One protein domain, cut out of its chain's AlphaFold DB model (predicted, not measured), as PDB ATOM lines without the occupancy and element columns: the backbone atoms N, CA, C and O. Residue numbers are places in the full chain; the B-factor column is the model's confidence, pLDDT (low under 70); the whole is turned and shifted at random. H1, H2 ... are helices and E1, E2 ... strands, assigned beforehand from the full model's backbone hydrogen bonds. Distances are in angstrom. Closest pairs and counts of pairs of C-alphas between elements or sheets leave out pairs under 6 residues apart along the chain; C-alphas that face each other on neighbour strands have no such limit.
ATOM      1  N   VAL A  28     -26.353 -33.270 -15.361       91.38
ATOM      2  CA  VAL A  28     -25.137 -34.017 -15.740       91.38
ATOM      3  C   VAL A  28     -23.927 -33.084 -15.799       91.38
ATOM      4  O   VAL A  28     -22.914 -33.384 -15.172       91.38
ATOM      5  N   ASN A  29     -24.074 -31.914 -16.427       93.44
ATOM      6  CA  ASN A  29     -23.007 -30.915 -16.536       93.44
ATOM      7  C   ASN A  29     -22.509 -30.453 -15.159       93.44
ATOM      8  O   ASN A  29     -21.309 -30.395 -14.924       93.44
ATOM      9  N   TYR A  30     -23.406 -30.212 -14.196       95.75
ATOM     10  CA  TYR A  30     -22.987 -29.814 -12.846       95.75
ATOM     11  C   TYR A  30     -22.255 -30.933 -12.095       95.75
ATOM     12  O   TYR A  30     -21.288 -30.669 -11.388       95.75
ATOM     13  N   LYS A  31     -22.677 -32.194 -12.254       96.06
ATOM     14  CA  LYS A  31     -21.948 -33.332 -11.667       96.06
ATOM     15  C   LYS A  31     -20.551 -33.466 -12.265       96.06
ATOM     16  O   LYS A  31     -19.608 -33.725 -11.528       96.06
ATOM     17  N   GLN A  32     -20.429 -33.274 -13.576       96.69
ATOM     18  CA  GLN A  32     -19.144 -33.288 -14.263       96.69
ATOM     19  C   GLN A  32     -18.251 -32.129 -13.800       96.69
ATOM     20  O   GLN A  32     -17.083 -32.343 -13.499       96.69
ATOM     21  N   PHE A  33     -18.822 -30.932 -13.652       97.69
ATOM     22  CA  PHE A  33     -18.137 -29.785 -13.068       97.69
ATOM     23  C   PHE A  33     -17.604 -30.093 -11.666       97.69
ATOM     24  O   PHE A  33     -16.412 -29.933 -11.427       97.69
ATOM     25  N   LEU A  34     -18.447 -30.600 -10.758       97.81
ATOM     26  CA  LEU A  34     -18.011 -30.976  -9.410       97.81
ATOM     27  C   LEU A  34     -16.924 -32.051  -9.427       97.81
ATOM     28  O   LEU A  34     -15.995 -31.968  -8.640       97.81
ATOM     29  N   GLN A  35     -16.991 -33.012 -10.350       98.06
ATOM     30  CA  GLN A  35     -15.940 -34.013 -10.496       98.06
ATOM     31  C   GLN A  35     -14.585 -33.373 -10.841       98.06
ATOM     32  O   GLN A  35     -13.577 -33.748 -10.249       98.06
ATOM     33  N   TRP A  36     -14.547 -32.391 -11.748       98.25
ATOM     34  CA  TRP A  36     -13.317 -31.648 -12.050       98.25
ATOM     35  C   TRP A  36     -12.822 -30.839 -10.844       98.25
ATOM     36  O   TRP A  36     -11.623 -30.813 -10.573       98.25
ATOM     37  N   ILE A  37     -13.738 -30.218 -10.092       98.25
ATOM     38  CA  ILE A  37     -13.417 -29.497  -8.852       98.25
ATOM     39  C   ILE A  37     -12.808 -30.439  -7.803       98.25
ATOM     40  O   ILE A  37     -11.749 -30.141  -7.254       98.25
ATOM     41  N   ASP A  38     -13.434 -31.589  -7.558       97.88
ATOM     42  CA  ASP A  38     -12.999 -32.576  -6.563       97.88
ATOM     43  C   ASP A  38     -11.658 -33.222  -6.948       97.88
ATOM     44  O   ASP A  38     -10.817 -33.481  -6.085       97.88
ATOM     45  N   ASN A  39     -11.418 -33.407  -8.249       98.12
ATOM     46  CA  ASN A  39     -10.137 -33.852  -8.801       98.12
ATOM     47  C   ASN A  39      -9.048 -32.768  -8.767       98.12
ATOM     48  O   ASN A  39      -7.928 -33.033  -9.203       98.12
ATOM     49  N   LYS A  40      -9.361 -31.559  -8.281       97.75
ATOM     50  CA  LYS A  40      -8.476 -30.390  -8.302       97.75
ATOM     51  C   LYS A  40      -7.939 -30.103  -9.703       97.75
ATOM     52  O   LYS A  40      -6.755 -29.826  -9.873       97.75
ATOM     53  N   GLU A  41      -8.781 -30.206 -10.724       98.38
ATOM     54  CA  GLU A  41      -8.371 -29.855 -12.082       98.38
ATOM     55  C   GLU A  41      -8.211 -28.332 -12.229       98.38
ATOM     56  O   GLU A  41      -8.902 -27.538 -11.581       98.38
ATOM     57  N   THR A  42      -7.293 -27.929 -13.104       98.56
ATOM     58  CA  THR A  42      -7.119 -26.552 -13.573       98.56
ATOM     59  C   THR A  42      -7.687 -26.445 -14.981       98.56
ATOM     60  O   THR A  42      -7.231 -27.147 -15.881       98.56
ATOM     61  N   PHE A  43      -8.696 -25.599 -15.176       98.69
ATOM     62  CA  PHE A  43      -9.405 -25.484 -16.449       98.69
ATOM     63  C   PHE A  43     -10.049 -24.108 -16.640       98.69
ATOM     64  O   PHE A  43     -10.399 -23.413 -15.688       98.69
ATOM     65  N   LEU A  44     -10.240 -23.743 -17.902       98.56
ATOM     66  CA  LEU A  44     -11.092 -22.651 -18.344       98.56
ATOM     67  C   LEU A  44     -12.436 -23.253 -18.762       98.56
ATOM     68  O   LEU A  44     -12.488 -24.010 -19.726       98.56
ATOM     69  N   LEU A  45     -13.523 -22.938 -18.062       98.50
ATOM     70  CA  LEU A  45     -14.867 -23.366 -18.447       98.50
ATOM     71  C   LEU A  45     -15.573 -22.267 -19.237       98.50
ATOM     72  O   LEU A  45     -15.888 -21.214 -18.692       98.50
ATOM     73  N   TYR A  46     -15.872 -22.555 -20.494       97.94
ATOM     74  CA  TYR A  46     -16.766 -21.787 -21.347       97.94
ATOM     75  C   TYR A  46     -18.217 -22.252 -21.162       97.94
ATOM     76  O   TYR A  46     -18.523 -23.439 -21.279       97.94
ATOM     77  N   ILE A  47     -19.116 -21.313 -20.873       96.62
ATOM     78  CA  ILE A  47     -20.565 -21.519 -20.793       96.62
ATOM     79  C   ILE A  47     -21.224 -20.679 -21.892       96.62
ATOM     80  O   ILE A  47     -21.268 -19.447 -21.802       96.62
ATOM     81  N   GLY A  48     -21.729 -21.354 -22.925       95.75
ATOM     82  CA  GLY A  48     -22.258 -20.760 -24.155       95.75
ATOM     83  C   GLY A  48     -23.700 -21.160 -24.466       95.75
ATOM     84  O   GLY A  48     -24.345 -21.891 -23.712       95.75
ATOM     85  N   ALA A  49     -24.221 -20.660 -25.585       94.62
ATOM     86  CA  ALA A  49     -25.488 -21.087 -26.179       94.62
ATOM     87  C   ALA A  49     -25.397 -21.035 -27.706       94.62
ATOM     88  O   ALA A  49     -24.735 -20.150 -28.251       94.62
ATOM     89  N   LYS A  50     -26.087 -21.943 -28.400       93.56
ATOM     90  CA  LYS A  50     -26.029 -22.029 -29.870       93.56
ATOM     91  C   LYS A  50     -26.644 -20.826 -30.584       93.56
ATOM     92  O   LYS A  50     -26.181 -20.473 -31.659       93.56
ATOM     93  N   ASP A  51     -27.670 -20.202 -30.019       92.88
ATOM     94  CA  ASP A  51     -28.383 -19.024 -30.552       92.88
ATOM     95  C   ASP A  51     -27.823 -17.684 -30.021       92.88
ATOM     96  O   ASP A  51     -28.500 -16.656 -30.032       92.88
ATOM     97  N   CYS A  52     -26.596 -17.686 -29.500       92.50
ATOM     98  CA  CYS A  52     -25.937 -16.506 -28.958       92.50
ATOM     99  C   CYS A  52     -24.856 -16.010 -29.929       92.50
ATOM    100  O   CYS A  52     -23.828 -16.657 -30.101       92.50
ATOM    101  N   ASP A  53     -25.041 -14.823 -30.513       92.62
ATOM    102  CA  ASP A  53     -24.117 -14.267 -31.519       92.62
ATOM    103  C   ASP A  53     -22.663 -14.181 -31.032       92.62
ATOM    104  O   ASP A  53     -21.732 -14.560 -31.739       92.62
ATOM    105  N   PHE A  54     -22.443 -13.712 -29.800       92.50
ATOM    106  CA  PHE A  54     -21.100 -13.633 -29.215       92.50
ATOM    107  C   PHE A  54     -20.488 -15.017 -28.945       92.50
ATOM    108  O   PHE A  54     -19.272 -15.174 -29.011       92.50
ATOM    109  N   CYS A  55     -21.327 -16.022 -28.690       94.75
ATOM    110  CA  CYS A  55     -20.927 -17.414 -28.514       94.75
ATOM    111  C   CYS A  55     -20.471 -18.013 -29.840       94.75
ATOM    112  O   CYS A  55     -19.356 -18.507 -29.940       94.75
ATOM    113  N   GLN A  56     -21.283 -17.852 -30.888       94.12
ATOM    114  CA  GLN A  56     -20.940 -18.279 -32.243       94.12
ATOM    115  C   GLN A  56     -19.657 -17.604 -32.737       94.12
ATOM    116  O   GLN A  56     -18.815 -18.250 -33.357       94.12
ATOM    117  N   LYS A  57     -19.470 -16.312 -32.431       92.19
ATOM    118  CA  LYS A  57     -18.220 -15.601 -32.726       92.19
ATOM    119  C   LYS A  57     -17.039 -16.247 -32.011       92.19
ATOM    120  O   LYS A  57     -16.056 -16.558 -32.677       92.19
ATOM    121  N   PHE A  58     -17.118 -16.460 -30.698       94.69
ATOM    122  CA  PHE A  58     -16.049 -17.125 -29.948       94.69
ATOM    123  C   PHE A  58     -15.734 -18.513 -30.520       94.69
ATOM    124  O   PHE A  58     -14.577 -18.795 -30.818       94.69
ATOM    125  N   GLU A  59     -16.755 -19.338 -30.745       94.81
ATOM    126  CA  GLU A  59     -16.624 -20.702 -31.267       94.81
ATOM    127  C   GLU A  59     -15.976 -20.720 -32.658       94.81
ATOM    128  O   GLU A  59     -15.031 -21.474 -32.881       94.81
ATOM    129  N   ALA A  60     -16.381 -19.829 -33.569       92.50
ATOM    130  CA  ALA A  60     -15.768 -19.714 -34.893       92.50
ATOM    131  C   ALA A  60     -14.305 -19.232 -34.833       92.50
ATOM    132  O   ALA A  60     -13.448 -19.706 -35.590       92.50
ATOM    133  N   ASN A  61     -14.002 -18.294 -33.925       91.44
ATOM    134  CA  ASN A  61     -12.635 -17.821 -33.692       91.44
ATOM    135  C   ASN A  61     -11.757 -18.961 -33.156       91.44
ATOM    136  O   ASN A  61     -10.636 -19.148 -33.635       91.44
ATOM    137  N   LEU A  62     -12.280 -19.723 -32.193       93.94
ATOM    138  CA  LEU A  62     -11.618 -20.864 -31.577       93.94
ATOM    139  C   LEU A  62     -11.384 -21.993 -32.584       93.94
ATOM    140  O   LEU A  62     -10.273 -22.504 -32.649       93.94
ATOM    141  N   GLU A  63     -12.381 -22.358 -33.393       93.62
ATOM    142  CA  GLU A  63     -12.249 -23.406 -34.414       93.62
ATOM    143  C   GLU A  63     -11.128 -23.071 -35.410       93.62
ATOM    144  O   GLU A  63     -10.284 -23.916 -35.714       93.62
ATOM    145  N   SER A  64     -11.059 -21.809 -35.842       91.81
ATOM    146  CA  SER A  64     -10.044 -21.335 -36.791       91.81
ATOM    147  C   SER A  64      -8.636 -21.246 -36.188       91.81
ATOM    148  O   SER A  64      -7.652 -21.355 -36.915       91.81
ATOM    149  N   ASN A  65      -8.521 -21.052 -34.868       93.25
ATOM    150  CA  ASN A  65      -7.254 -20.765 -34.179       93.25
ATOM    151  C   ASN A  65      -6.995 -21.698 -32.995       93.25
ATOM    152  O   ASN A  65      -6.317 -21.321 -32.036       93.25
ATOM    153  N   LYS A  66      -7.518 -22.925 -33.045       94.12
ATOM    154  CA  LYS A  66      -7.507 -23.833 -31.895       94.12
ATOM    155  C   LYS A  66      -6.097 -24.072 -31.359       94.12
ATOM    156  O   LYS A  66      -5.867 -23.956 -30.162       94.12
ATOM    157  N   THR A  67      -5.142 -24.337 -32.250       95.44
ATOM    158  CA  THR A  67      -3.737 -24.559 -31.880       95.44
ATOM    159  C   THR A  67      -3.123 -23.333 -31.207       95.44
ATOM    160  O   THR A  67      -2.410 -23.474 -30.222       95.44
ATOM    161  N   PHE A  68      -3.404 -22.127 -31.710       93.81
ATOM    162  CA  PHE A  68      -2.930 -20.890 -31.087       93.81
ATOM    163  C   PHE A  68      -3.508 -20.735 -29.674       93.81
ATOM    164  O   PHE A  68      -2.758 -20.481 -28.731       93.81
ATOM    165  N   PHE A  69      -4.817 -20.948 -29.520       95.19
ATOM    166  CA  PHE A  69      -5.499 -20.849 -28.234       95.19
ATOM    167  C   PHE A  69      -4.977 -21.879 -27.221       95.19
ATOM    168  O   PHE A  69      -4.606 -21.510 -26.109       95.19
ATOM    169  N   ASP A  70      -4.871 -23.151 -27.618       96.25
ATOM    170  CA  ASP A  70      -4.346 -24.229 -26.770       96.25
ATOM    171  C   ASP A  70      -2.897 -23.943 -26.336       96.25
ATOM    172  O   ASP A  70      -2.583 -24.032 -25.149       96.25
ATOM    173  N   ASN A  71      -2.033 -23.520 -27.271       96.94
ATOM    174  CA  ASN A  71      -0.643 -23.161 -26.972       96.94
ATOM    175  C   ASN A  71      -0.560 -22.018 -25.953       96.94
ATOM    176  O   ASN A  71       0.327 -22.015 -25.104       96.94
ATOM    177  N   LYS A  72      -1.478 -21.047 -26.017       97.25
ATOM    178  CA  LYS A  72      -1.524 -19.934 -25.065       97.25
ATOM    179  C   LYS A  72      -1.964 -20.363 -23.667       97.25
ATOM    180  O   LYS A  72      -1.416 -19.857 -22.687       97.25
ATOM    181  N   LEU A  73      -2.901 -21.304 -23.548       97.62
ATOM    182  CA  LEU A  73      -3.270 -21.874 -22.247       97.62
ATOM    183  C   LEU A  73      -2.135 -22.728 -21.651       97.62
ATOM    184  O   LEU A  73      -1.884 -22.677 -20.442       97.62
ATOM    185  N   GLU A  74      -1.413 -23.474 -22.489       98.06
ATOM    186  CA  GLU A  74      -0.223 -24.220 -22.071       98.06
ATOM    187  C   GLU A  74       0.908 -23.280 -21.631       98.06
ATOM    188  O   GLU A  74       1.477 -23.466 -20.553       98.06
ATOM    189  N   GLU A  75       1.180 -22.224 -22.405       97.81
ATOM    190  CA  GLU A  75       2.148 -21.180 -22.058       97.81
ATOM    191  C   GLU A  75       1.811 -20.562 -20.695       97.81
ATOM    192  O   GLU A  75       2.682 -20.465 -19.830       97.81
ATOM    193  N   LEU A  76       0.540 -20.218 -20.467       97.88
ATOM    194  CA  LEU A  76       0.069 -19.666 -19.199       97.88
ATOM    195  C   LEU A  76       0.285 -20.634 -18.023       97.88
ATOM    196  O   LEU A  76       0.722 -20.219 -16.948       97.88
ATOM    197  N   SER A  77       0.041 -21.930 -18.234       98.00
ATOM    198  CA  SER A  77       0.298 -22.972 -17.229       98.00
ATOM    199  C   SER A  77       1.782 -23.066 -16.879       98.00
ATOM    200  O   SER A  77       2.146 -23.112 -15.702       98.00
ATOM    201  N   GLY A  78       2.648 -23.041 -17.897       97.88
ATOM    202  CA  GLY A  78       4.098 -23.051 -17.727       97.88
ATOM    203  C   GLY A  78       4.610 -21.807 -17.001       97.88
ATOM    204  O   GLY A  78       5.385 -21.924 -16.054       97.88
ATOM    205  N   GLN A  79       4.142 -20.616 -17.391       96.94
ATOM    206  CA  GLN A  79       4.478 -19.353 -16.723       96.94
ATOM    207  C   GLN A  79       4.090 -19.383 -15.241       96.94
ATOM    208  O   GLN A  79       4.910 -19.045 -14.384       96.94
ATOM    209  N   TYR A  80       2.878 -19.845 -14.931       97.38
ATOM    210  CA  TYR A  80       2.417 -19.960 -13.554       97.38
ATOM    211  C   TYR A  80       3.270 -20.952 -12.745       97.38
ATOM    212  O   TYR A  80       3.815 -20.563 -11.712       97.38
ATOM    213  N   ASN A  81       3.474 -22.186 -13.226       96.69
ATOM    214  CA  ASN A  81       4.289 -23.191 -12.528       96.69
ATOM    215  C   ASN A  81       5.731 -22.708 -12.283       96.69
ATOM    216  O   ASN A  81       6.283 -22.900 -11.198       96.69
ATOM    217  N   ASN A  82       6.314 -21.995 -13.251       95.25
ATOM    218  CA  ASN A  82       7.625 -21.370 -13.089       95.25
ATOM    219  C   ASN A  82       7.617 -20.316 -11.970       95.25
ATOM    220  O   ASN A  82       8.547 -20.282 -11.162       95.25
ATOM    221  N   SER A  83       6.562 -19.498 -11.884       92.50
ATOM    222  CA  SER A  83       6.433 -18.443 -10.871       92.50
ATOM    223  C   SER A  83       6.249 -18.973  -9.443       92.50
ATOM    224  O   SER A  83       6.763 -18.370  -8.501       92.50
ATOM    225  N   VAL A  84       5.581 -20.121  -9.264       92.31
ATOM    226  CA  VAL A  84       5.283 -20.676  -7.930       92.31
ATOM    227  C   VAL A  84       6.347 -21.632  -7.398       92.31
ATOM    228  O   VAL A  84       6.382 -21.881  -6.199       92.31
ATOM    229  N   SER A  85       7.277 -22.094  -8.239       80.75
ATOM    230  CA  SER A  85       8.373 -23.007  -7.854       80.75
ATOM    231  C   SER A  85       9.225 -22.535  -6.661       80.75
ATOM    232  O   SER A  85       9.871 -23.340  -5.992       80.75
ATOM    233  N   SER A  86       9.231 -21.227  -6.387       78.69
ATOM    234  CA  SER A  86       9.999 -20.592  -5.309       78.69
ATOM    235  C   SER A  86       9.129 -20.031  -4.175       78.69
ATOM    236  O   SER A  86       9.656 -19.455  -3.222       78.69
ATOM    237  N   ILE A  87       7.806 -20.174  -4.266       83.94
ATOM    238  CA  ILE A  87       6.838 -19.621  -3.315       83.94
ATOM    239  C   ILE A  87       6.375 -20.748  -2.391       83.94
ATOM    240  O   ILE A  87       6.094 -21.858  -2.832       83.94
ATOM    241  N   LYS A  88       6.294 -20.481  -1.083       81.31
ATOM    242  CA  LYS A  88       5.616 -21.413  -0.176       81.31
ATOM    243  C   LYS A  88       4.107 -21.268  -0.382       81.31
ATOM    244  O   LYS A  88       3.629 -20.142  -0.251       81.31
ATOM    245  N   PRO A  89       3.375 -22.355  -0.675       81.38
ATOM    246  CA  PRO A  89       1.935 -22.276  -0.872       81.38
ATOM    247  C   PRO A  89       1.260 -21.742   0.393       81.38
ATOM    248  O   PRO A  89       1.582 -22.172   1.503       81.38
ATOM    249  N   ASP A  90       0.327 -20.805   0.222       83.69
ATOM    250  CA  ASP A  90      -0.587 -20.429   1.295       83.69
ATOM    251  C   ASP A  90      -1.719 -21.453   1.341       83.69
ATOM    252  O   ASP A  90      -2.610 -21.466   0.489       83.69
ATOM    253  N   GLU A  91      -1.689 -22.317   2.356       81.19
ATOM    254  CA  GLU A  91      -2.722 -23.333   2.578       81.19
ATOM    255  C   GLU A  91      -4.124 -22.723   2.760       81.19
ATOM    256  O   GLU A  91      -5.124 -23.415   2.567       81.19
ATOM    257  N   ASN A  92      -4.209 -21.428   3.087       84.38
ATOM    258  CA  ASN A  92      -5.467 -20.710   3.265       84.38
ATOM    259  C   ASN A  92      -5.954 -19.994   2.000       84.38
ATOM    260  O   ASN A  92      -7.019 -19.379   2.052       84.38
ATOM    261  N   SER A  93      -5.231 -20.069   0.874       90.69
ATOM    262  CA  SER A  93      -5.677 -19.411  -0.356       90.69
ATOM    263  C   SER A  93      -6.987 -20.019  -0.854       90.69
ATOM    264  O   SER A  93      -7.105 -21.231  -1.082       90.69
ATOM    265  N   PHE A  94      -7.963 -19.157  -1.118       94.81
ATOM    266  CA  PHE A  94      -9.254 -19.525  -1.690       94.81
ATOM    267  C   PHE A  94      -9.203 -19.717  -3.205       94.81
ATOM    268  O   PHE A  94     -10.135 -20.294  -3.763       94.81
ATOM    269  N   THR A  95      -8.124 -19.279  -3.859       95.81
ATOM    270  CA  THR A  95      -7.941 -19.351  -5.323       95.81
ATOM    271  C   THR A  95      -6.840 -20.323  -5.746       95.81
ATOM    272  O   THR A  95      -6.612 -20.521  -6.939       95.81
ATOM    273  N   GLY A  96      -6.126 -20.916  -4.785       94.56
ATOM    274  CA  GLY A  96      -5.044 -21.874  -5.035       94.56
ATOM    275  C   GLY A  96      -3.766 -21.231  -5.563       94.56
ATOM    276  O   GLY A  96      -2.955 -21.922  -6.175       94.56
ATOM    277  N   TYR A  97      -3.596 -19.915  -5.386       95.31
ATOM    278  CA  TYR A  97      -2.362 -19.244  -5.787       95.31
ATOM    279  C   TYR A  97      -1.182 -19.768  -4.960       95.31
ATOM    280  O   TYR A  97      -1.286 -19.927  -3.745       95.31
ATOM    281  N   GLY A  98      -0.050 -20.018  -5.617       94.81
ATOM    282  CA  GLY A  98       1.151 -20.563  -4.983       94.81
ATOM    283  C   GLY A  98       1.189 -22.092  -4.924       94.81
ATOM    284  O   GLY A  98       2.228 -22.650  -4.586       94.81
ATOM    285  N   GLU A  99       0.101 -22.781  -5.272       94.75
ATOM    286  CA  GLU A  99       0.089 -24.237  -5.441       94.75
ATOM    287  C   GLU A  99       0.553 -24.606  -6.857       94.75
ATOM    288  O   GLU A  99       0.136 -23.954  -7.813       94.75
ATOM    289  N   GLU A 100       1.364 -25.657  -7.010       95.38
ATOM    290  CA  GLU A 100       1.678 -26.239  -8.325       95.38
ATOM    291  C   GLU A 100       0.396 -26.764  -8.994       95.38
ATOM    292  O   GLU A 100      -0.505 -27.278  -8.321       95.38
ATOM    293  N   LEU A 101       0.283 -26.613 -10.316       96.69
ATOM    294  CA  LEU A 101      -0.909 -27.056 -11.038       96.69
ATOM    295  C   LEU A 101      -0.973 -28.582 -11.128       96.69
ATOM    296  O   LEU A 101      -0.026 -29.228 -11.566       96.69
ATOM    297  N   ASN A 102      -2.138 -29.151 -10.817       96.19
ATOM    298  CA  ASN A 102      -2.390 -30.588 -10.974       96.19
ATOM    299  C   ASN A 102      -2.400 -31.046 -12.451       96.19
ATOM    300  O   ASN A 102      -2.123 -32.201 -12.767       96.19
ATOM    301  N   ASN A 103      -2.734 -30.136 -13.367       97.94
ATOM    302  CA  ASN A 103      -2.701 -30.328 -14.814       97.94
ATOM    303  C   ASN A 103      -2.543 -28.972 -15.517       97.94
ATOM    304  O   ASN A 103      -2.824 -27.929 -14.927       97.94
ATOM    305  N   ASN A 104      -2.162 -28.989 -16.795       97.88
ATOM    306  CA  ASN A 104      -2.175 -27.780 -17.619       97.88
ATOM    307  C   ASN A 104      -3.605 -27.249 -17.777       97.88
ATOM    308  O   ASN A 104      -4.537 -28.032 -17.979       97.88
ATOM    309  N   LEU A 105      -3.750 -25.926 -17.736       97.81
ATOM    310  CA  LEU A 105      -4.978 -25.208 -18.041       97.81
ATOM    311  C   LEU A 105      -5.484 -25.618 -19.426       97.81
ATOM    312  O   LEU A 105      -4.795 -25.456 -20.430       97.81
ATOM    313  N   ASN A 106      -6.702 -26.143 -19.473       95.88
ATOM    314  CA  ASN A 106      -7.365 -26.556 -20.700       95.88
ATOM    315  C   ASN A 106      -8.784 -25.987 -20.781       95.88
ATOM    316  O   ASN A 106      -9.416 -25.692 -19.767       95.88
ATOM    317  N   LEU A 107      -9.292 -25.847 -22.003       98.19
ATOM    318  CA  LEU A 107     -10.669 -25.430 -22.235       98.19
ATOM    319  C   LEU A 107     -11.644 -26.594 -21.984       98.19
ATOM    320  O   LEU A 107     -11.429 -27.727 -22.424       98.19
ATOM    321  N   ARG A 108     -12.734 -26.294 -21.283       98.00
ATOM    322  CA  ARG A 108     -13.923 -27.129 -21.080       98.00
ATOM    323  C   ARG A 108     -15.137 -26.324 -21.519       98.00
ATOM    324  O   ARG A 108     -15.131 -25.102 -21.404       98.00
ATOM    325  N   GLU A 109     -16.187 -26.992 -21.976       97.06
ATOM    326  CA  GLU A 109     -17.325 -26.308 -22.591       97.06
ATOM    327  C   GLU A 109     -18.650 -26.899 -22.114       97.06
ATOM    328  O   GLU A 109     -18.829 -28.118 -22.104       97.06
ATOM    329  N   PHE A 110     -19.593 -26.025 -21.770       95.50
ATOM    330  CA  PHE A 110     -21.012 -26.341 -21.655       95.50
ATOM    331  C   PHE A 110     -21.800 -25.396 -22.559       95.50
ATOM    332  O   PHE A 110     -21.877 -24.198 -22.298       95.50
ATOM    333  N   VAL A 111     -22.405 -25.943 -23.612       92.94
ATOM    334  CA  VAL A 111     -23.189 -25.178 -24.588       92.94
ATOM    335  C   VAL A 111     -24.638 -25.643 -24.528       92.94
ATOM    336  O   VAL A 111     -24.922 -26.825 -24.732       92.94
ATOM    337  N   SER A 112     -25.551 -24.724 -24.220       90.38
ATOM    338  CA  SER A 112     -26.992 -24.977 -24.277       90.38
ATOM    339  C   SER A 112     -27.547 -24.726 -25.682       90.38
ATOM    340  O   SER A 112     -26.904 -24.101 -26.528       90.38
ATOM    341  N   ASP A 113     -28.757 -25.215 -25.945       88.06
ATOM    342  CA  ASP A 113     -29.417 -24.975 -27.230       88.06
ATOM    343  C   ASP A 113     -29.907 -23.526 -27.376       88.06
ATOM    344  O   ASP A 113     -29.831 -22.975 -28.471       88.06
ATOM    345  N   GLU A 114     -30.361 -22.901 -26.284       87.69
ATOM    346  CA  GLU A 114     -30.927 -21.546 -26.293       87.69
ATOM    347  C   GLU A 114     -30.347 -20.681 -25.166       87.69
ATOM    348  O   GLU A 114     -30.324 -21.066 -23.994       87.69
ATOM    349  N   LYS A 115     -29.997 -19.437 -25.487       88.06
ATOM    350  CA  LYS A 115     -29.467 -18.411 -24.587       88.06
ATOM    351  C   LYS A 115     -30.465 -18.105 -23.487       88.06
ATOM    352  O   LYS A 115     -30.075 -17.830 -22.357       88.06
ATOM    353  N   ALA A 116     -31.758 -18.194 -23.795       83.06
ATOM    354  CA  ALA A 116     -32.826 -18.018 -22.821       83.06
ATOM    355  C   ALA A 116     -32.783 -19.052 -21.683       83.06
ATOM    356  O   ALA A 116     -33.285 -18.743 -20.597       83.06
ATOM    357  N   ASN A 117     -32.194 -20.230 -21.925       79.38
ATOM    358  CA  ASN A 117     -32.055 -21.322 -20.961       79.38
ATOM    359  C   ASN A 117     -30.751 -21.229 -20.152       79.38
ATOM    360  O   ASN A 117     -30.655 -21.808 -19.064       79.38
ATOM    361  N   ASN A 118     -29.775 -20.431 -20.598       75.88
ATOM    362  CA  ASN A 118     -28.570 -20.195 -19.811       75.88
ATOM    363  C   ASN A 118     -28.898 -19.554 -18.463       75.88
ATOM    364  O   ASN A 118     -29.655 -18.590 -18.359       75.88
ATOM    365  N   PHE A 119     -28.324 -20.143 -17.412       84.00
ATOM    366  CA  PHE A 119     -28.548 -19.795 -16.007       84.00
ATOM    367  C   PHE A 119     -29.997 -19.941 -15.516       84.00
ATOM    368  O   PHE A 119     -30.314 -19.438 -14.438       84.00
ATOM    369  N   LYS A 120     -30.859 -20.630 -16.279       86.62
ATOM    370  CA  LYS A 120     -32.194 -21.094 -15.855       86.62
ATOM    371  C   LYS A 120     -32.300 -22.616 -15.823       86.62
ATOM    372  O   LYS A 120     -33.199 -23.174 -15.201       86.62
ATOM    373  N   GLU A 121     -31.397 -23.312 -16.510       87.81
ATOM    374  CA  GLU A 121     -31.266 -24.751 -16.351       87.81
ATOM    375  C   GLU A 121     -30.665 -25.089 -14.988       87.81
ATOM    376  O   GLU A 121     -29.726 -24.452 -14.513       87.81
ATOM    377  N   LYS A 122     -31.159 -26.169 -14.379       91.88
ATOM    378  CA  LYS A 122     -30.735 -26.592 -13.039       91.88
ATOM    379  C   LYS A 122     -29.213 -26.724 -12.899       91.88
ATOM    380  O   LYS A 122     -28.670 -26.389 -11.851       91.88
ATOM    381  N   TRP A 123     -28.515 -27.222 -13.923       92.44
ATOM    382  CA  TRP A 123     -27.058 -27.353 -13.874       92.44
ATOM    383  C   TRP A 123     -26.342 -25.997 -13.858       92.44
ATOM    384  O   TRP A 123     -25.396 -25.834 -13.091       92.44
ATOM    385  N   SER A 124     -26.790 -25.023 -14.654       92.56
ATOM    386  CA  SER A 124     -26.149 -23.707 -14.740       92.56
ATOM    387  C   SER A 124     -26.475 -22.858 -13.514       92.56
ATOM    388  O   SER A 124     -25.584 -22.201 -12.978       92.56
ATOM    389  N   GLU A 125     -27.696 -22.960 -12.978       93.62
ATOM    390  CA  GLU A 125     -28.045 -22.399 -11.667       93.62
ATOM    391  C   GLU A 125     -27.148 -22.949 -10.550       93.62
ATOM    392  O   GLU A 125     -26.672 -22.190  -9.706       93.62
ATOM    393  N   ASN A 126     -26.870 -24.256 -10.553       95.50
ATOM    394  CA  ASN A 126     -25.997 -24.872  -9.557       95.50
ATOM    395  C   ASN A 126     -24.540 -24.391  -9.665       95.50
ATOM    396  O   ASN A 126     -23.913 -24.174  -8.631       95.50
ATOM    397  N   ILE A 127     -24.015 -24.172 -10.877       96.38
ATOM    398  CA  ILE A 127     -22.678 -23.580 -11.067       96.38
ATOM    399  C   ILE A 127     -22.639 -22.150 -10.515       96.38
ATOM    400  O   ILE A 127     -21.716 -21.806  -9.780       96.38
ATOM    401  N   ILE A 128     -23.654 -21.324 -10.798       96.19
ATOM    402  CA  ILE A 128     -23.728 -19.966 -10.238       96.19
ATOM    403  C   ILE A 128     -23.840 -19.996  -8.711       96.19
ATOM    404  O   ILE A 128     -23.175 -19.216  -8.037       96.19
ATOM    405  N   ASN A 129     -24.639 -20.900  -8.143       96.69
ATOM    406  CA  ASN A 129     -24.733 -21.051  -6.691       96.69
ATOM    407  C   ASN A 129     -23.387 -21.458  -6.078       96.69
ATOM    408  O   ASN A 129     -22.993 -20.892  -5.062       96.69
ATOM    409  N   TRP A 130     -22.656 -22.371  -6.724       97.81
ATOM    410  CA  TRP A 130     -21.300 -22.734  -6.320       97.81
ATOM    411  C   TRP A 130     -20.355 -21.524  -6.361       97.81
ATOM    412  O   TRP A 130     -19.632 -21.293  -5.392       97.81
ATOM    413  N   LEU A 131     -20.399 -20.707  -7.423       97.50
ATOM    414  CA  LEU A 131     -19.616 -19.468  -7.510       97.50
ATOM    415  C   LEU A 131     -19.974 -18.506  -6.379       97.50
ATOM    416  O   LEU A 131     -19.081 -17.998  -5.710       97.50
ATOM    417  N   ILE A 132     -21.267 -18.288  -6.126       97.94
ATOM    418  CA  ILE A 132     -21.738 -17.424  -5.039       97.94
ATOM    419  C   ILE A 132     -21.196 -17.910  -3.698       97.94
ATOM    420  O   ILE A 132     -20.728 -17.091  -2.912       97.94
ATOM    421  N   ASP A 133     -21.232 -19.212  -3.427       98.12
ATOM    422  CA  ASP A 133     -20.735 -19.766  -2.168       98.12
ATOM    423  C   ASP A 133     -19.215 -19.569  -2.028       98.12
ATOM    424  O   ASP A 133     -18.764 -19.042  -1.011       98.12
ATOM    425  N   ARG A 134     -18.422 -19.866  -3.068       97.75
ATOM    426  CA  ARG A 134     -16.961 -19.646  -3.041       97.75
ATOM    427  C   ARG A 134     -16.583 -18.175  -2.902       97.75
ATOM    428  O   ARG A 134     -15.727 -17.824  -2.096       97.75
ATOM    429  N   MET A 135     -17.262 -17.307  -3.639       97.69
ATOM    430  CA  MET A 135     -17.035 -15.867  -3.579       97.69
ATOM    431  C   MET A 135     -17.516 -15.253  -2.262       97.69
ATOM    432  O   MET A 135     -16.957 -14.255  -1.817       97.69
ATOM    433  N   THR A 136     -18.514 -15.854  -1.607       97.94
ATOM    434  CA  THR A 136     -18.938 -15.469  -0.254       97.94
ATOM    435  C   THR A 136     -17.817 -15.687   0.748       97.94
ATOM    436  O   THR A 136     -17.579 -14.801   1.566       97.94
ATOM    437  N   ASP A 137     -17.129 -16.829   0.682       96.44
ATOM    438  CA  ASP A 137     -16.029 -17.138   1.597       96.44
ATOM    439  C   ASP A 137     -14.859 -16.159   1.414       96.44
ATOM    440  O   ASP A 137     -14.384 -15.594   2.401       96.44
ATOM    441  N   ILE A 138     -14.480 -15.875   0.160       96.38
ATOM    442  CA  ILE A 138     -13.453 -14.875  -0.181       96.38
ATOM    443  C   ILE A 138     -13.855 -13.498   0.356       96.38
ATOM    444  O   ILE A 138     -13.126 -12.881   1.129       96.38
ATOM    445  N   TYR A 139     -15.058 -13.030   0.014       96.44
ATOM    446  CA  TYR A 139     -15.534 -11.711   0.427       96.44
ATOM    447  C   TYR A 139     -15.623 -11.575   1.949       96.44
ATOM    448  O   TYR A 139     -15.218 -10.557   2.509       96.44
ATOM    449  N   TYR A 140     -16.150 -12.599   2.628       95.50
ATOM    450  CA  TYR A 140     -16.204 -12.642   4.085       95.50
ATOM    451  C   TYR A 140     -14.803 -12.496   4.678       95.50
ATOM    452  O   TYR A 140     -14.599 -11.623   5.524       95.50
ATOM    453  N   LYS A 141     -13.841 -13.301   4.205       94.06
ATOM    454  CA  LYS A 141     -12.484 -13.301   4.748       94.06
ATOM    455  C   LYS A 141     -11.784 -11.960   4.548       94.06
ATOM    456  O   LYS A 141     -11.174 -11.456   5.485       94.06
ATOM    457  N   SER A 142     -11.893 -11.375   3.358       91.06
ATOM    458  CA  SER A 142     -11.180 -10.142   3.017       91.06
ATOM    459  C   SER A 142     -11.795  -8.886   3.635       91.06
ATOM    460  O   SER A 142     -11.072  -7.924   3.875       91.06
ATOM    461  N   MET A 143     -13.114  -8.858   3.877       90.19
ATOM    462  CA  MET A 143     -13.815  -7.619   4.254       90.19
ATOM    463  C   MET A 143     -14.510  -7.638   5.615       90.19
ATOM    464  O   MET A 143     -14.738  -6.575   6.188       90.19
ATOM    465  N   LEU A 144     -14.924  -8.804   6.111       88.19
ATOM    466  CA  LEU A 144     -15.858  -8.893   7.239       88.19
ATOM    467  C   LEU A 144     -15.334  -9.689   8.434       88.19
ATOM    468  O   LEU A 144     -15.983  -9.651   9.478       88.19
ATOM    469  N   ASP A 145     -14.201 -10.381   8.315       86.06
ATOM    470  CA  ASP A 145     -13.625 -11.237   9.365       86.06
ATOM    471  C   ASP A 145     -12.986 -10.421  10.510       86.06
ATOM    472  O   ASP A 145     -11.784 -10.464  10.757       86.06
ATOM    473  N   ILE A 146     -13.804  -9.609  11.191       82.06
ATOM    474  CA  ILE A 146     -13.386  -8.629  12.209       82.06
ATOM    475  C   ILE A 146     -14.006  -8.867  13.600       82.06
ATOM    476  O   ILE A 146     -13.941  -7.983  14.454       82.06
ATOM    477  N   GLY A 147     -14.636 -10.019  13.878       75.50
ATOM    478  CA  GLY A 147     -15.211 -10.252  15.211       75.50
ATOM    479  C   GLY A 147     -16.135 -11.461  15.380       75.50
ATOM    480  O   GLY A 147     -16.110 -12.413  14.614       75.50
ATOM    481  N   SER A 148     -16.959 -11.421  16.433       74.50
ATOM    482  CA  SER A 148     -17.654 -12.583  17.016       74.50
ATOM    483  C   SER A 148     -19.006 -12.959  16.390       74.50
ATOM    484  O   SER A 148     -19.732 -13.768  16.968       74.50
ATOM    485  N   ASN A 149     -19.381 -12.399  15.232       86.94
ATOM    486  CA  ASN A 149     -20.685 -12.664  14.607       86.94
ATOM    487  C   ASN A 149     -20.579 -13.140  13.152       86.94
ATOM    488  O   ASN A 149     -21.218 -12.603  12.239       86.94
ATOM    489  N   GLU A 150     -19.788 -14.196  12.970       90.81
ATOM    490  CA  GLU A 150     -19.515 -14.853  11.689       90.81
ATOM    491  C   GLU A 150     -20.800 -15.175  10.907       90.81
ATOM    492  O   GLU A 150     -20.878 -14.952   9.700       90.81
ATOM    493  N   THR A 151     -21.854 -15.646  11.583       91.25
ATOM    494  CA  THR A 151     -23.107 -16.031  10.911       91.25
ATOM    495  C   THR A 151     -23.792 -14.842  10.235       91.25
ATOM    496  O   THR A 151     -24.271 -14.968   9.106       91.25
ATOM    497  N   ILE A 152     -23.863 -13.683  10.901       90.38
ATOM    498  CA  ILE A 152     -24.468 -12.484  10.302       90.38
ATOM    499  C   ILE A 152     -23.573 -11.952   9.180       90.38
ATOM    500  O   ILE A 152     -24.072 -11.628   8.105       90.38
ATOM    501  N   GLN A 153     -22.259 -11.923   9.390       92.75
ATOM    502  CA  GLN A 153     -21.299 -11.440   8.398       92.75
ATOM    503  C   GLN A 153     -21.308 -12.287   7.117       92.75
ATOM    504  O   GLN A 153     -21.408 -11.732   6.024       92.75
ATOM    505  N   LYS A 154     -21.327 -13.622   7.226       94.38
ATOM    506  CA  LYS A 154     -21.467 -14.521   6.069       94.38
ATOM    507  C   LYS A 154     -22.785 -14.321   5.324       94.38
ATOM    508  O   LYS A 154     -22.802 -14.358   4.098       94.38
ATOM    509  N   LYS A 155     -23.893 -14.048   6.029       95.25
ATOM    510  CA  LYS A 155     -25.172 -13.702   5.377       95.25
ATOM    511  C   LYS A 155     -25.079 -12.395   4.588       95.25
ATOM    512  O   LYS A 155     -25.590 -12.333   3.471       95.25
ATOM    513  N   VAL A 156     -24.417 -11.375   5.138       94.00
ATOM    514  CA  VAL A 156     -24.188 -10.094   4.447       94.00
ATOM    515  C   VAL A 156     -23.305 -10.293   3.212       94.00
ATOM    516  O   VAL A 156     -23.694  -9.856   2.128       94.00
ATOM    517  N   ALA A 157     -22.184 -11.012   3.342       96.38
ATOM    518  CA  ALA A 157     -21.314 -11.363   2.217       96.38
ATOM    519  C   ALA A 157     -22.094 -12.102   1.121       96.38
ATOM    520  O   ALA A 157     -22.104 -11.662  -0.028       96.38
ATOM    521  N   LYS A 158     -22.843 -13.150   1.486       97.75
ATOM    522  CA  LYS A 158     -23.643 -13.933   0.536       97.75
ATOM    523  C   LYS A 158     -24.678 -13.086  -0.186       97.75
ATOM    524  O   LYS A 158     -24.847 -13.229  -1.391       97.75
ATOM    525  N   SER A 159     -25.350 -12.183   0.528       96.62
ATOM    526  CA  SER A 159     -26.307 -11.259  -0.085       96.62
ATOM    527  C   SER A 159     -25.633 -10.350  -1.111       96.62
ATOM    528  O   SER A 159     -26.168 -10.174  -2.203       96.62
ATOM    529  N   LYS A 160     -24.461  -9.791  -0.784       95.81
ATOM    530  CA  LYS A 160     -23.724  -8.877  -1.666       95.81
ATOM    531  C   LYS A 160     -23.199  -9.581  -2.917       95.81
ATOM    532  O   LYS A 160     -23.373  -9.083  -4.026       95.81
ATOM    533  N   VAL A 161     -22.605 -10.759  -2.738       97.38
ATOM    534  CA  VAL A 161     -22.098 -11.602  -3.827       97.38
ATOM    535  C   VAL A 161     -23.241 -12.068  -4.729       97.38
ATOM    536  O   VAL A 161     -23.145 -11.965  -5.949       97.38
ATOM    537  N   LYS A 162     -24.355 -12.525  -4.144       96.88
ATOM    538  CA  LYS A 162     -25.542 -12.926  -4.907       96.88
ATOM    539  C   LYS A 162     -26.106 -11.766  -5.725       96.88
ATOM    540  O   LYS A 162     -26.402 -11.958  -6.897       96.88
ATOM    541  N   GLU A 163     -26.226 -10.575  -5.134       95.69
ATOM    542  CA  GLU A 163     -26.690  -9.375  -5.843       95.69
ATOM    543  C   GLU A 163     -25.814  -9.065  -7.064       95.69
ATOM    544  O   GLU A 163     -26.332  -8.709  -8.120       95.69
ATOM    545  N   TYR A 164     -24.493  -9.219  -6.935       95.38
ATOM    546  CA  TYR A 164     -23.566  -9.053  -8.050       95.38
ATOM    547  C   TYR A 164     -23.813 -10.099  -9.147       95.38
ATOM    548  O   TYR A 164     -24.107  -9.724 -10.281       95.38
ATOM    549  N   PHE A 165     -23.787 -11.396  -8.816       94.38
ATOM    550  CA  PHE A 165     -23.992 -12.460  -9.810       94.38
ATOM    551  C   PHE A 165     -25.380 -12.428 -10.454       94.38
ATOM    552  O   PHE A 165     -25.507 -12.775 -11.621       94.38
ATOM    553  N   ASP A 166     -26.419 -11.969  -9.756       92.06
ATOM    554  CA  ASP A 166     -27.743 -11.782 -10.356       92.06
ATOM    555  C   ASP A 166     -27.757 -10.696 -11.447       92.06
ATOM    556  O   ASP A 166     -28.549 -10.805 -12.381       92.06
ATOM    557  N   LYS A 167     -26.874  -9.686 -11.374       91.12
ATOM    558  CA  LYS A 167     -26.759  -8.615 -12.385       91.12
ATOM    559  C   LYS A 167     -25.930  -9.018 -13.600       91.12
ATOM    560  O   LYS A 167     -26.185  -8.525 -14.691       91.12
ATOM    561  N   ILE A 168     -24.942  -9.889 -13.408       86.88
ATOM    562  CA  ILE A 168     -23.932 -10.203 -14.429       86.88
ATOM    563  C   ILE A 168     -24.161 -11.553 -15.130       86.88
ATOM    564  O   ILE A 168     -23.298 -12.025 -15.859       86.88
ATOM    565  N   LYS A 169     -25.307 -12.212 -14.922       83.00
ATOM    566  CA  LYS A 169     -25.670 -13.451 -15.637       83.00
ATOM    567  C   LYS A 169     -25.827 -13.181 -17.134       83.00
ATOM    568  O   LYS A 169     -26.899 -12.796 -17.593       83.00
ATOM    569  N   ALA A 170     -24.762 -13.409 -17.891       86.88
ATOM    570  CA  ALA A 170     -24.731 -13.205 -19.330       86.88
ATOM    571  C   ALA A 170     -23.901 -14.283 -20.035       86.88
ATOM    572  O   ALA A 170     -23.142 -15.027 -19.415       86.88
ATOM    573  N   THR A 171     -24.120 -14.402 -21.341       91.12
ATOM    574  CA  THR A 171     -23.554 -15.446 -22.195       91.12
ATOM    575  C   THR A 171     -22.812 -14.789 -23.369       91.12
ATOM    576  O   THR A 171     -23.399 -13.897 -23.988       91.12
ATOM    577  N   PRO A 172     -21.583 -15.223 -23.707       95.31
ATOM    578  CA  PRO A 172     -20.819 -16.295 -23.057       95.31
ATOM    579  C   PRO A 172     -20.265 -15.902 -21.685       95.31
ATOM    580  O   PRO A 172     -20.043 -14.726 -21.411       95.31
ATOM    581  N   MET A 173     -20.058 -16.900 -20.827       96.56
ATOM    582  CA  MET A 173     -19.350 -16.754 -19.555       96.56
ATOM    583  C   MET A 173     -18.144 -17.687 -19.544       96.56
ATOM    584  O   MET A 173     -18.240 -18.844 -19.941       96.56
ATOM    585  N   PHE A 174     -17.026 -17.184 -19.049       97.81
ATOM    586  CA  PHE A 174     -15.770 -17.900 -18.918       97.81
ATOM    587  C   PHE A 174     -15.406 -17.963 -17.442       97.81
ATOM    588  O   PHE A 174     -15.336 -16.926 -16.792       97.81
ATOM    589  N   LEU A 175     -15.172 -19.156 -16.904       98.25
ATOM    590  CA  LEU A 175     -14.723 -19.356 -15.527       98.25
ATOM    591  C   LEU A 175     -13.312 -19.919 -15.541       98.25
ATOM    592  O   LEU A 175     -13.064 -20.945 -16.166       98.25
ATOM    593  N   ILE A 176     -12.401 -19.279 -14.822       98.50
ATOM    594  CA  ILE A 176     -11.033 -19.765 -14.668       98.50
ATOM    595  C   ILE A 176     -10.940 -20.488 -13.333       98.50
ATOM    596  O   ILE A 176     -11.116 -19.877 -12.277       98.50
ATOM    597  N   ILE A 177     -10.657 -21.784 -13.386       98.69
ATOM    598  CA  ILE A 177     -10.484 -22.646 -12.223       98.69
ATOM    599  C   ILE A 177      -9.023 -23.080 -12.148       98.69
ATOM    600  O   ILE A 177      -8.459 -23.564 -13.127       98.69
ATOM    601  N   ARG A 178      -8.424 -22.942 -10.968       98.06
ATOM    602  CA  ARG A 178      -7.080 -23.425 -10.646       98.06
ATOM    603  C   ARG A 178      -7.166 -24.393  -9.485       98.06
ATOM    604  O   ARG A 178      -7.663 -24.027  -8.426       98.06
ATOM    605  N   ASN A 179      -6.692 -25.619  -9.676       97.50
ATOM    606  CA  ASN A 179      -6.707 -26.676  -8.663       97.50
ATOM    607  C   ASN A 179      -8.080 -26.844  -7.971       97.50
ATOM    608  O   ASN A 179      -8.171 -26.989  -6.752       97.50
ATOM    609  N   GLY A 180      -9.170 -26.780  -8.743       97.81
ATOM    610  CA  GLY A 180     -10.544 -26.846  -8.223       97.81
ATOM    611  C   GLY A 180     -11.037 -25.593  -7.477       97.81
ATOM    612  O   GLY A 180     -12.118 -25.608  -6.887       97.81
ATOM    613  N   LYS A 181     -10.282 -24.493  -7.492       98.12
ATOM    614  CA  LYS A 181     -10.629 -23.214  -6.858       98.12
ATOM    615  C   LYS A 181     -10.901 -22.140  -7.913       98.12
ATOM    616  O   LYS A 181     -10.273 -22.123  -8.968       98.12
ATOM    617  N   ILE A 182     -11.853 -21.248  -7.643       97.88
ATOM    618  CA  ILE A 182     -12.176 -20.136  -8.549       97.88
ATOM    619  C   ILE A 182     -11.031 -19.118  -8.560       97.88
ATOM    620  O   ILE A 182     -10.526 -18.750  -7.505       97.88
ATOM    621  N   VAL A 183     -10.630 -18.668  -9.747       97.94
ATOM    622  CA  VAL A 183      -9.624 -17.612  -9.936       97.94
ATOM    623  C   VAL A 183     -10.281 -16.338 -10.438       97.94
ATOM    624  O   VAL A 183     -10.088 -15.278  -9.861       97.94
ATOM    625  N   SER A 184     -11.059 -16.429 -11.515       97.31
ATOM    626  CA  SER A 184     -11.748 -15.282 -12.108       97.31
ATOM    627  C   SER A 184     -12.910 -15.746 -12.980       97.31
ATOM    628  O   SER A 184     -13.040 -16.934 -13.292       97.31
ATOM    629  N   TRP A 185     -13.751 -14.798 -13.376       96.94
ATOM    630  CA  TRP A 185     -14.784 -14.985 -14.385       96.94
ATOM    631  C   TRP A 185     -14.785 -13.811 -15.356       96.94
ATOM    632  O   TRP A 185     -14.662 -12.660 -14.939       96.94
ATOM    633  N   GLU A 186     -15.006 -14.095 -16.631       95.62
ATOM    634  CA  GLU A 186     -15.214 -13.094 -17.676       95.62
ATOM    635  C   GLU A 186     -16.545 -13.342 -18.375       95.62
ATOM    636  O   GLU A 186     -17.049 -14.464 -18.426       95.62
ATOM    637  N   ILE A 187     -17.146 -12.271 -18.878       93.38
ATOM    638  CA  ILE A 187     -18.450 -12.295 -19.534       93.38
ATOM    639  C   ILE A 187     -18.320 -11.577 -20.862       93.38
ATOM    640  O   ILE A 187     -17.695 -10.523 -20.934       93.38
ATOM    641  N   GLY A 188     -18.969 -12.128 -21.880       91.94
ATOM    642  CA  GLY A 188     -18.925 -11.587 -23.225       91.94
ATOM    643  C   GLY A 188     -17.672 -12.011 -23.979       91.94
ATOM    644  O   GLY A 188     -16.725 -12.572 -23.429       91.94
ATOM    645  N   PHE A 189     -17.704 -11.769 -25.282       92.25
ATOM    646  CA  PHE A 189     -16.572 -11.970 -26.170       92.25
ATOM    647  C   PHE A 189     -16.611 -10.879 -27.232       92.25
ATOM    648  O   PHE A 189     -17.531 -10.841 -28.047       92.25
ATOM    649  N   ASP A 190     -15.624  -9.992 -27.201       83.69
ATOM    650  CA  ASP A 190     -15.562  -8.861 -28.117       83.69
ATOM    651  C   ASP A 190     -14.759  -9.251 -29.355       83.69
ATOM    652  O   ASP A 190     -13.652  -9.783 -29.259       83.69
ATOM    653  N   GLN A 191     -15.324  -8.973 -30.528       74.81
ATOM    654  CA  GLN A 191     -14.610  -9.132 -31.785       74.81
ATOM    655  C   GLN A 191     -13.819  -7.857 -32.061       74.81
ATOM    656  O   GLN A 191     -14.353  -6.754 -31.957       74.81
ATOM    657  N   ASP A 192     -12.548  -8.005 -32.413       76.25
ATOM    658  CA  ASP A 192     -11.718  -6.877 -32.804       76.25
ATOM    659  C   ASP A 192     -12.304  -6.180 -34.040       76.25
ATOM    660  O   ASP A 192     -12.628  -6.833 -35.036       76.25
ATOM    661  N   GLU A 193     -12.412  -4.850 -33.989       69.44
ATOM    662  CA  GLU A 193     -13.004  -4.027 -35.058       69.44
ATOM    663  C   GLU A 193     -12.255  -4.169 -36.389       69.44
ATOM    664  O   GLU A 193     -12.813  -3.961 -37.464       69.44
ATOM    665  N   THR A 194     -10.984  -4.573 -36.324       70.06
ATOM    666  CA  THR A 194     -10.138  -4.804 -37.496       70.06
ATOM    667  C   THR A 194     -10.458  -6.115 -38.228       70.06
ATOM    668  O   THR A 194      -9.943  -6.345 -39.322       70.06
ATOM    669  N   GLY A 195     -11.288  -6.989 -37.641       62.00
ATOM    670  CA  GLY A 195     -11.615  -8.312 -38.179       62.00
ATOM    671  C   GLY A 195     -10.526  -9.371 -37.966       62.00
ATOM    672  O   GLY A 195     -10.675 -10.497 -38.440       62.00
ATOM    673  N   TRP A 196      -9.443  -9.044 -37.252       66.75
ATOM    674  CA  TRP A 196      -8.374  -9.989 -36.936       66.75
ATOM    675  C   TRP A 196      -8.803 -10.908 -35.788       66.75
ATOM    676  O   TRP A 196      -8.857 -10.535 -34.616       66.75
ATOM    677  N   VAL A 197      -9.119 -12.141 -36.166       70.06
ATOM    678  CA  VAL A 197      -9.648 -13.213 -35.312       70.06
ATOM    679  C   VAL A 197      -8.693 -13.515 -34.139       70.06
ATOM    680  O   VAL A 197      -9.118 -13.609 -32.988       70.06
ATOM    681  N   GLU A 198      -7.380 -13.537 -34.395       78.56
ATOM    682  CA  GLU A 198      -6.344 -13.762 -33.373       78.56
ATOM    683  C   GLU A 198      -6.315 -12.670 -32.290       78.56
ATOM    684  O   GLU A 198      -6.166 -12.988 -31.113       78.56
ATOM    685  N   ASN A 199      -6.547 -11.399 -32.644       85.38
ATOM    686  CA  ASN A 199      -6.539 -10.290 -31.680       85.38
ATOM    687  C   ASN A 199      -7.664 -10.416 -30.644       85.38
ATOM    688  O   ASN A 199      -7.493 -10.036 -29.487       85.38
ATOM    689  N   SER A 200      -8.822 -10.939 -31.054       89.38
ATOM    690  CA  SER A 200      -9.981 -11.118 -30.168       89.38
ATOM    691  C   SER A 200      -9.692 -12.189 -29.112       89.38
ATOM    692  O   SER A 200      -9.936 -11.989 -27.920       89.38
ATOM    693  N   LEU A 201      -9.093 -13.308 -29.540       92.12
ATOM    694  CA  LEU A 201      -8.645 -14.367 -28.638       92.12
ATOM    695  C   LEU A 201      -7.489 -13.904 -27.747       92.12
ATOM    696  O   LEU A 201      -7.517 -14.184 -26.553       92.12
ATOM    697  N   ASP A 202      -6.516 -13.166 -28.284       92.19
ATOM    698  CA  ASP A 202      -5.387 -12.647 -27.506       92.19
ATOM    699  C   ASP A 202      -5.850 -11.677 -26.409       92.19
ATOM    700  O   ASP A 202      -5.437 -11.808 -25.258       92.19
ATOM    701  N   LYS A 203      -6.801 -10.777 -26.707       92.94
ATOM    702  CA  LYS A 203      -7.426  -9.905 -25.694       92.94
ATOM    703  C   LYS A 203      -8.083 -10.713 -24.573       92.94
ATOM    704  O   LYS A 203      -7.898 -10.385 -23.399       92.94
ATOM    705  N   LEU A 204      -8.830 -11.763 -24.915       94.25
ATOM    706  CA  LEU A 204      -9.472 -12.637 -23.932       94.25
ATOM    707  C   LEU A 204      -8.429 -13.396 -23.090       94.25
ATOM    708  O   LEU A 204      -8.490 -13.377 -21.861       94.25
ATOM    709  N   ILE A 205      -7.430 -13.995 -23.738       95.31
ATOM    710  CA  ILE A 205      -6.320 -14.700 -23.085       95.31
ATOM    711  C   ILE A 205      -5.540 -13.760 -22.170       95.31
ATOM    712  O   ILE A 205      -5.144 -14.165 -21.081       95.31
ATOM    713  N   LYS A 206      -5.339 -12.500 -22.560       95.81
ATOM    714  CA  LYS A 206      -4.658 -11.508 -21.729       95.81
ATOM    715  C   LYS A 206      -5.428 -11.239 -20.439       95.81
ATOM    716  O   LYS A 206      -4.808 -11.239 -19.380       95.81
ATOM    717  N   LYS A 207      -6.761 -11.095 -20.501       95.44
ATOM    718  CA  LYS A 207      -7.607 -10.999 -19.294       95.44
ATOM    719  C   LYS A 207      -7.410 -12.228 -18.398       95.44
ATOM    720  O   LYS A 207      -7.193 -12.085 -17.197       95.44
ATOM    721  N   PHE A 208      -7.399 -13.426 -18.990       96.00
ATOM    722  CA  PHE A 208      -7.167 -14.667 -18.247       96.00
ATOM    723  C   PHE A 208      -5.781 -14.718 -17.609       96.00
ATOM    724  O   PHE A 208      -5.665 -15.041 -16.432       96.00
ATOM    725  N   SER A 209      -4.741 -14.365 -18.363       97.25
ATOM    726  CA  SER A 209      -3.352 -14.347 -17.911       97.25
ATOM    727  C   SER A 209      -3.159 -13.388 -16.741       97.25
ATOM    728  O   SER A 209      -2.591 -13.791 -15.727       97.25
ATOM    729  N   THR A 210      -3.702 -12.168 -16.838       96.88
ATOM    730  CA  THR A 210      -3.651 -11.178 -15.759       96.88
ATOM    731  C   THR A 210      -4.237 -11.742 -14.469       96.88
ATOM    732  O   THR A 210      -3.544 -11.747 -13.460       96.88
ATOM    733  N   SER A 211      -5.457 -12.286 -14.492       96.69
ATOM    734  CA  SER A 211      -6.055 -12.847 -13.274       96.69
ATOM    735  C   SER A 211      -5.360 -14.122 -12.785       96.69
ATOM    736  O   SER A 211      -5.226 -14.335 -11.583       96.69
ATOM    737  N   PHE A 212      -4.917 -14.992 -13.696       97.31
ATOM    738  CA  PHE A 212      -4.336 -16.291 -13.349       97.31
ATOM    739  C   PHE A 212      -2.961 -16.174 -12.691       97.31
ATOM    740  O   PHE A 212      -2.657 -16.922 -11.759       97.31
ATOM    741  N   LEU A 213      -2.152 -15.213 -13.138       96.56
ATOM    742  CA  LEU A 213      -0.812 -14.951 -12.610       96.56
ATOM    743  C   LEU A 213      -0.799 -13.959 -11.440       96.56
ATOM    744  O   LEU A 213       0.265 -13.701 -10.883       96.56
ATOM    745  N   ASN A 214      -1.946 -13.404 -11.051       95.62
ATOM    746  CA  ASN A 214      -2.002 -12.421  -9.979       95.62
ATOM    747  C   ASN A 214      -2.015 -13.072  -8.585       95.62
ATOM    748  O   ASN A 214      -2.945 -13.798  -8.230       95.62
ATOM    749  N   SER A 215      -1.013 -12.750  -7.762       94.00
ATOM    750  CA  SER A 215      -0.945 -13.165  -6.355       94.00
ATOM    751  C   SER A 215      -1.983 -12.492  -5.457       94.00
ATOM    752  O   SER A 215      -2.308 -13.021  -4.401       94.00
ATOM    753  N   GLU A 216      -2.509 -11.337  -5.864       95.06
ATOM    754  CA  GLU A 216      -3.503 -10.545  -5.124       95.06
ATOM    755  C   GLU A 216      -4.929 -10.744  -5.664       95.06
ATOM    756  O   GLU A 216      -5.826  -9.948  -5.384       95.06
ATOM    757  N   ILE A 217      -5.162 -11.822  -6.421       95.81
ATOM    758  CA  ILE A 217      -6.433 -12.069  -7.113       95.81
ATOM    759  C   ILE A 217      -7.646 -12.059  -6.169       95.81
ATOM    760  O   ILE A 217      -8.706 -11.573  -6.541       95.81
ATOM    761  N   GLU A 218      -7.510 -12.507  -4.918       95.75
ATOM    762  CA  GLU A 218      -8.598 -12.458  -3.927       95.75
ATOM    763  C   GLU A 218      -9.077 -11.024  -3.648       95.75
ATOM    764  O   GLU A 218     -10.281 -10.783  -3.536       95.75
ATOM    765  N   THR A 219      -8.156 -10.057  -3.610       95.44
ATOM    766  CA  THR A 219      -8.476  -8.634  -3.447       95.44
ATOM    767  C   THR A 219      -9.184  -8.089  -4.684       95.44
ATOM    768  O   THR A 219     -10.232  -7.451  -4.555       95.44
ATOM    769  N   GLU A 220      -8.675  -8.387  -5.884       95.75
ATOM    770  CA  GLU A 220      -9.300  -7.960  -7.148       95.75
ATOM    771  C   GLU A 220     -10.712  -8.522  -7.307       95.75
ATOM    772  O   GLU A 220     -11.631  -7.823  -7.732       95.75
ATOM    773  N   LEU A 221     -10.919  -9.776  -6.914       96.44
ATOM    774  CA  LEU A 221     -12.221 -10.428  -6.920       96.44
ATOM    775  C   LEU A 221     -13.241  -9.688  -6.037       96.44
ATOM    776  O   LEU A 221     -14.390  -9.471  -6.435       96.44
ATOM    777  N   VAL A 222     -12.821  -9.267  -4.843       96.50
ATOM    778  CA  VAL A 222     -13.648  -8.478  -3.921       96.50
ATOM    779  C   VAL A 222     -13.921  -7.082  -4.474       96.50
ATOM    780  O   VAL A 222     -15.046  -6.581  -4.372       96.50
ATOM    781  N   GLU A 223     -12.924  -6.448  -5.085       95.75
ATOM    782  CA  GLU A 223     -13.085  -5.152  -5.739       95.75
ATOM    783  C   GLU A 223     -14.062  -5.227  -6.920       95.75
ATOM    784  O   GLU A 223     -14.967  -4.390  -7.019       95.75
ATOM    785  N   LYS A 224     -13.971  -6.273  -7.749       94.50
ATOM    786  CA  LYS A 224     -14.891  -6.544  -8.866       94.50
ATOM    787  C   LYS A 224     -16.345  -6.635  -8.383       94.50
ATOM    788  O   LYS A 224     -17.237  -6.019  -8.969       94.50
ATOM    789  N   ILE A 225     -16.586  -7.303  -7.250       95.31
ATOM    790  CA  ILE A 225     -17.915  -7.377  -6.611       95.31
ATOM    791  C   ILE A 225     -18.377  -6.012  -6.068       95.31
ATOM    792  O   ILE A 225     -19.557  -5.664  -6.168       95.31
ATOM    793  N   ASN A 226     -17.478  -5.227  -5.469       94.12
ATOM    794  CA  ASN A 226     -17.829  -3.953  -4.831       94.12
ATOM    795  C   ASN A 226     -18.097  -2.821  -5.821       94.12
ATOM    796  O   ASN A 226     -19.006  -2.016  -5.594       94.12
ATOM    797  N   THR A 227     -17.304  -2.750  -6.885       91.50
ATOM    798  CA  THR A 227     -17.463  -1.762  -7.959       91.50
ATOM    799  C   THR A 227     -18.660  -2.088  -8.839       91.50
ATOM    800  O   THR A 227     -19.225  -1.190  -9.457       91.50
ATOM    801  N   GLY A 228     -19.087  -3.356  -8.865       80.94
ATOM    802  CA  GLY A 228     -20.117  -3.810  -9.789       80.94
ATOM    803  C   GLY A 228     -19.645  -3.758 -11.239       80.94
ATOM    804  O   GLY A 228     -20.487  -3.799 -12.129       80.94
ATOM    805  N   SER A 229     -18.330  -3.667 -11.468       66.25
ATOM    806  CA  SER A 229     -17.744  -3.753 -12.796       66.25
ATOM    807  C   SER A 229     -17.943  -5.183 -13.306       66.25
ATOM    808  O   SER A 229     -17.166  -6.103 -13.040       66.25
ATOM    809  N   SER A 230     -19.066  -5.419 -13.983       55.03
ATOM    810  CA  SER A 230     -19.047  -6.310 -15.136       55.03
ATOM    811  C   SER A 230     -18.133  -5.605 -16.119       55.03
ATOM    812  O   SER A 230     -18.485  -4.492 -16.508       55.03
TER     813      SER A 230
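What this domain is: This is residues 28 to 230 of the 285 residues of an uncharacterized protein of Spiroplasma litorale (UniProt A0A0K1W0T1). What is the main picture? A strongly twisted wall of four strands, E2, E1, E3 and E4, has H1 over one face and H2 and H6 over the other, with H3 side by side with H6; at the sheet's E4 edge H4 crosses H5, and H7 packs on both. What makes this up, and in which order? The printed part has 203 residues, with seven named helices and four named strands in the order H1 E1 H2 H3 E2 H4 H5 E3 E4 H6 H7; the class is mixed, helices and strands. The sheet is mixed, in the order E2, E1, E3, E4, with E2 and E1 parallel and the other neighbours antiparallel. How is the whole built? It is compact, with a radius of gyration of the C-alphas of 17.0 A and spans of 55 by 44 by 33 A.

Where its parts are: Where are the strands? E1 is residues 43 to 49, 19.3 A long, E2 residues 106 to 112, 20.0 A, E3 residues 173 to 178, 16.6 A, and E4 residues 181 to 187, 18.5 A. C-alpha 43, where E1 begins, is at (-9.405, -25.484, -16.449). Where are the helices? H1 is residues 28 to 38, 15.3 A, H2 residues 53 to 64, 16.6 A, H3 residues 66 to 84, 27.3 A, and H4, the longest, residues 122 to 143, 30.7 A. H5 is residues 150 to 167, 25.9 A, H6 residues 197 to 213, 24.4 A, and H7 residues 217 to 227, 15.1 A. H1 begins with C-alpha 28 at (-25.137, -34.017, -15.740), and H7 ends with C-alpha 227 at (-17.463, -1.762, -7.959).

How they stand to each other: How do the strands pair? E2 and E1 are parallel at 21 degrees, with N 46 and O 108 2.8 A apart, within hydrogen-bond range; E1, H2, H3 and E2 form a strand-helix-strand unit, two parallel neighbour strands with helices between, with a right-handed crossover. E1 and E3 are antiparallel at 165 degrees, with N 45 and O 175 at 2.8 A. E3 and E4, a hairpin, are antiparallel at 160 degrees, with N 176 and O 184 at 2.9 A. Which helices are on the sheet's faces? H1, at a height of 9.4 A over the sheet, runs along the strands, at 9 degrees to E1 on the local plane. On the opposite face H2 lies over E1 at a height of 10.8 A, and H6 over E3 and E4 at 10.6 A. H3 touches H6 at a shallow tilt of 19 degrees, the same way, the closest C-alphas being those of Tyr 80 and Leu 213, 6.0 A apart. What is at the E4 edge? H4, the hub, only grazes the sheet and touches H5 at a steep tilt of 51 degrees, opposite ways, with the C-alphas of Thr 136 and Lys 158 closest at 5.0 A. With residues 135 to 142 alone H4 touches H7, about perpendicular at 79 degrees, the C-alphas of Tyr 139 and Val 222 being closest at 5.7 A. H5 is not on the sheet and is apart from H6. What do the helices' backbones show? In H1, H2, H3, H4, H5, H6 and H7 every O i to N i+4 pair is within hydrogen-bond range.

The domain as a whole: How far does it reach? The two C-alphas farthest apart, those of Ser 148 and Gly 195, are 55.7 A apart. Is there a cut or a long link? The printed part has no cut. The link from H3 to E2, residues 85 to 105, is long. Where is confidence low? The mean pLDDT of the printed part is 92.4; residue 193, residues 195 to 196 and residues 229 to 230 are under 70.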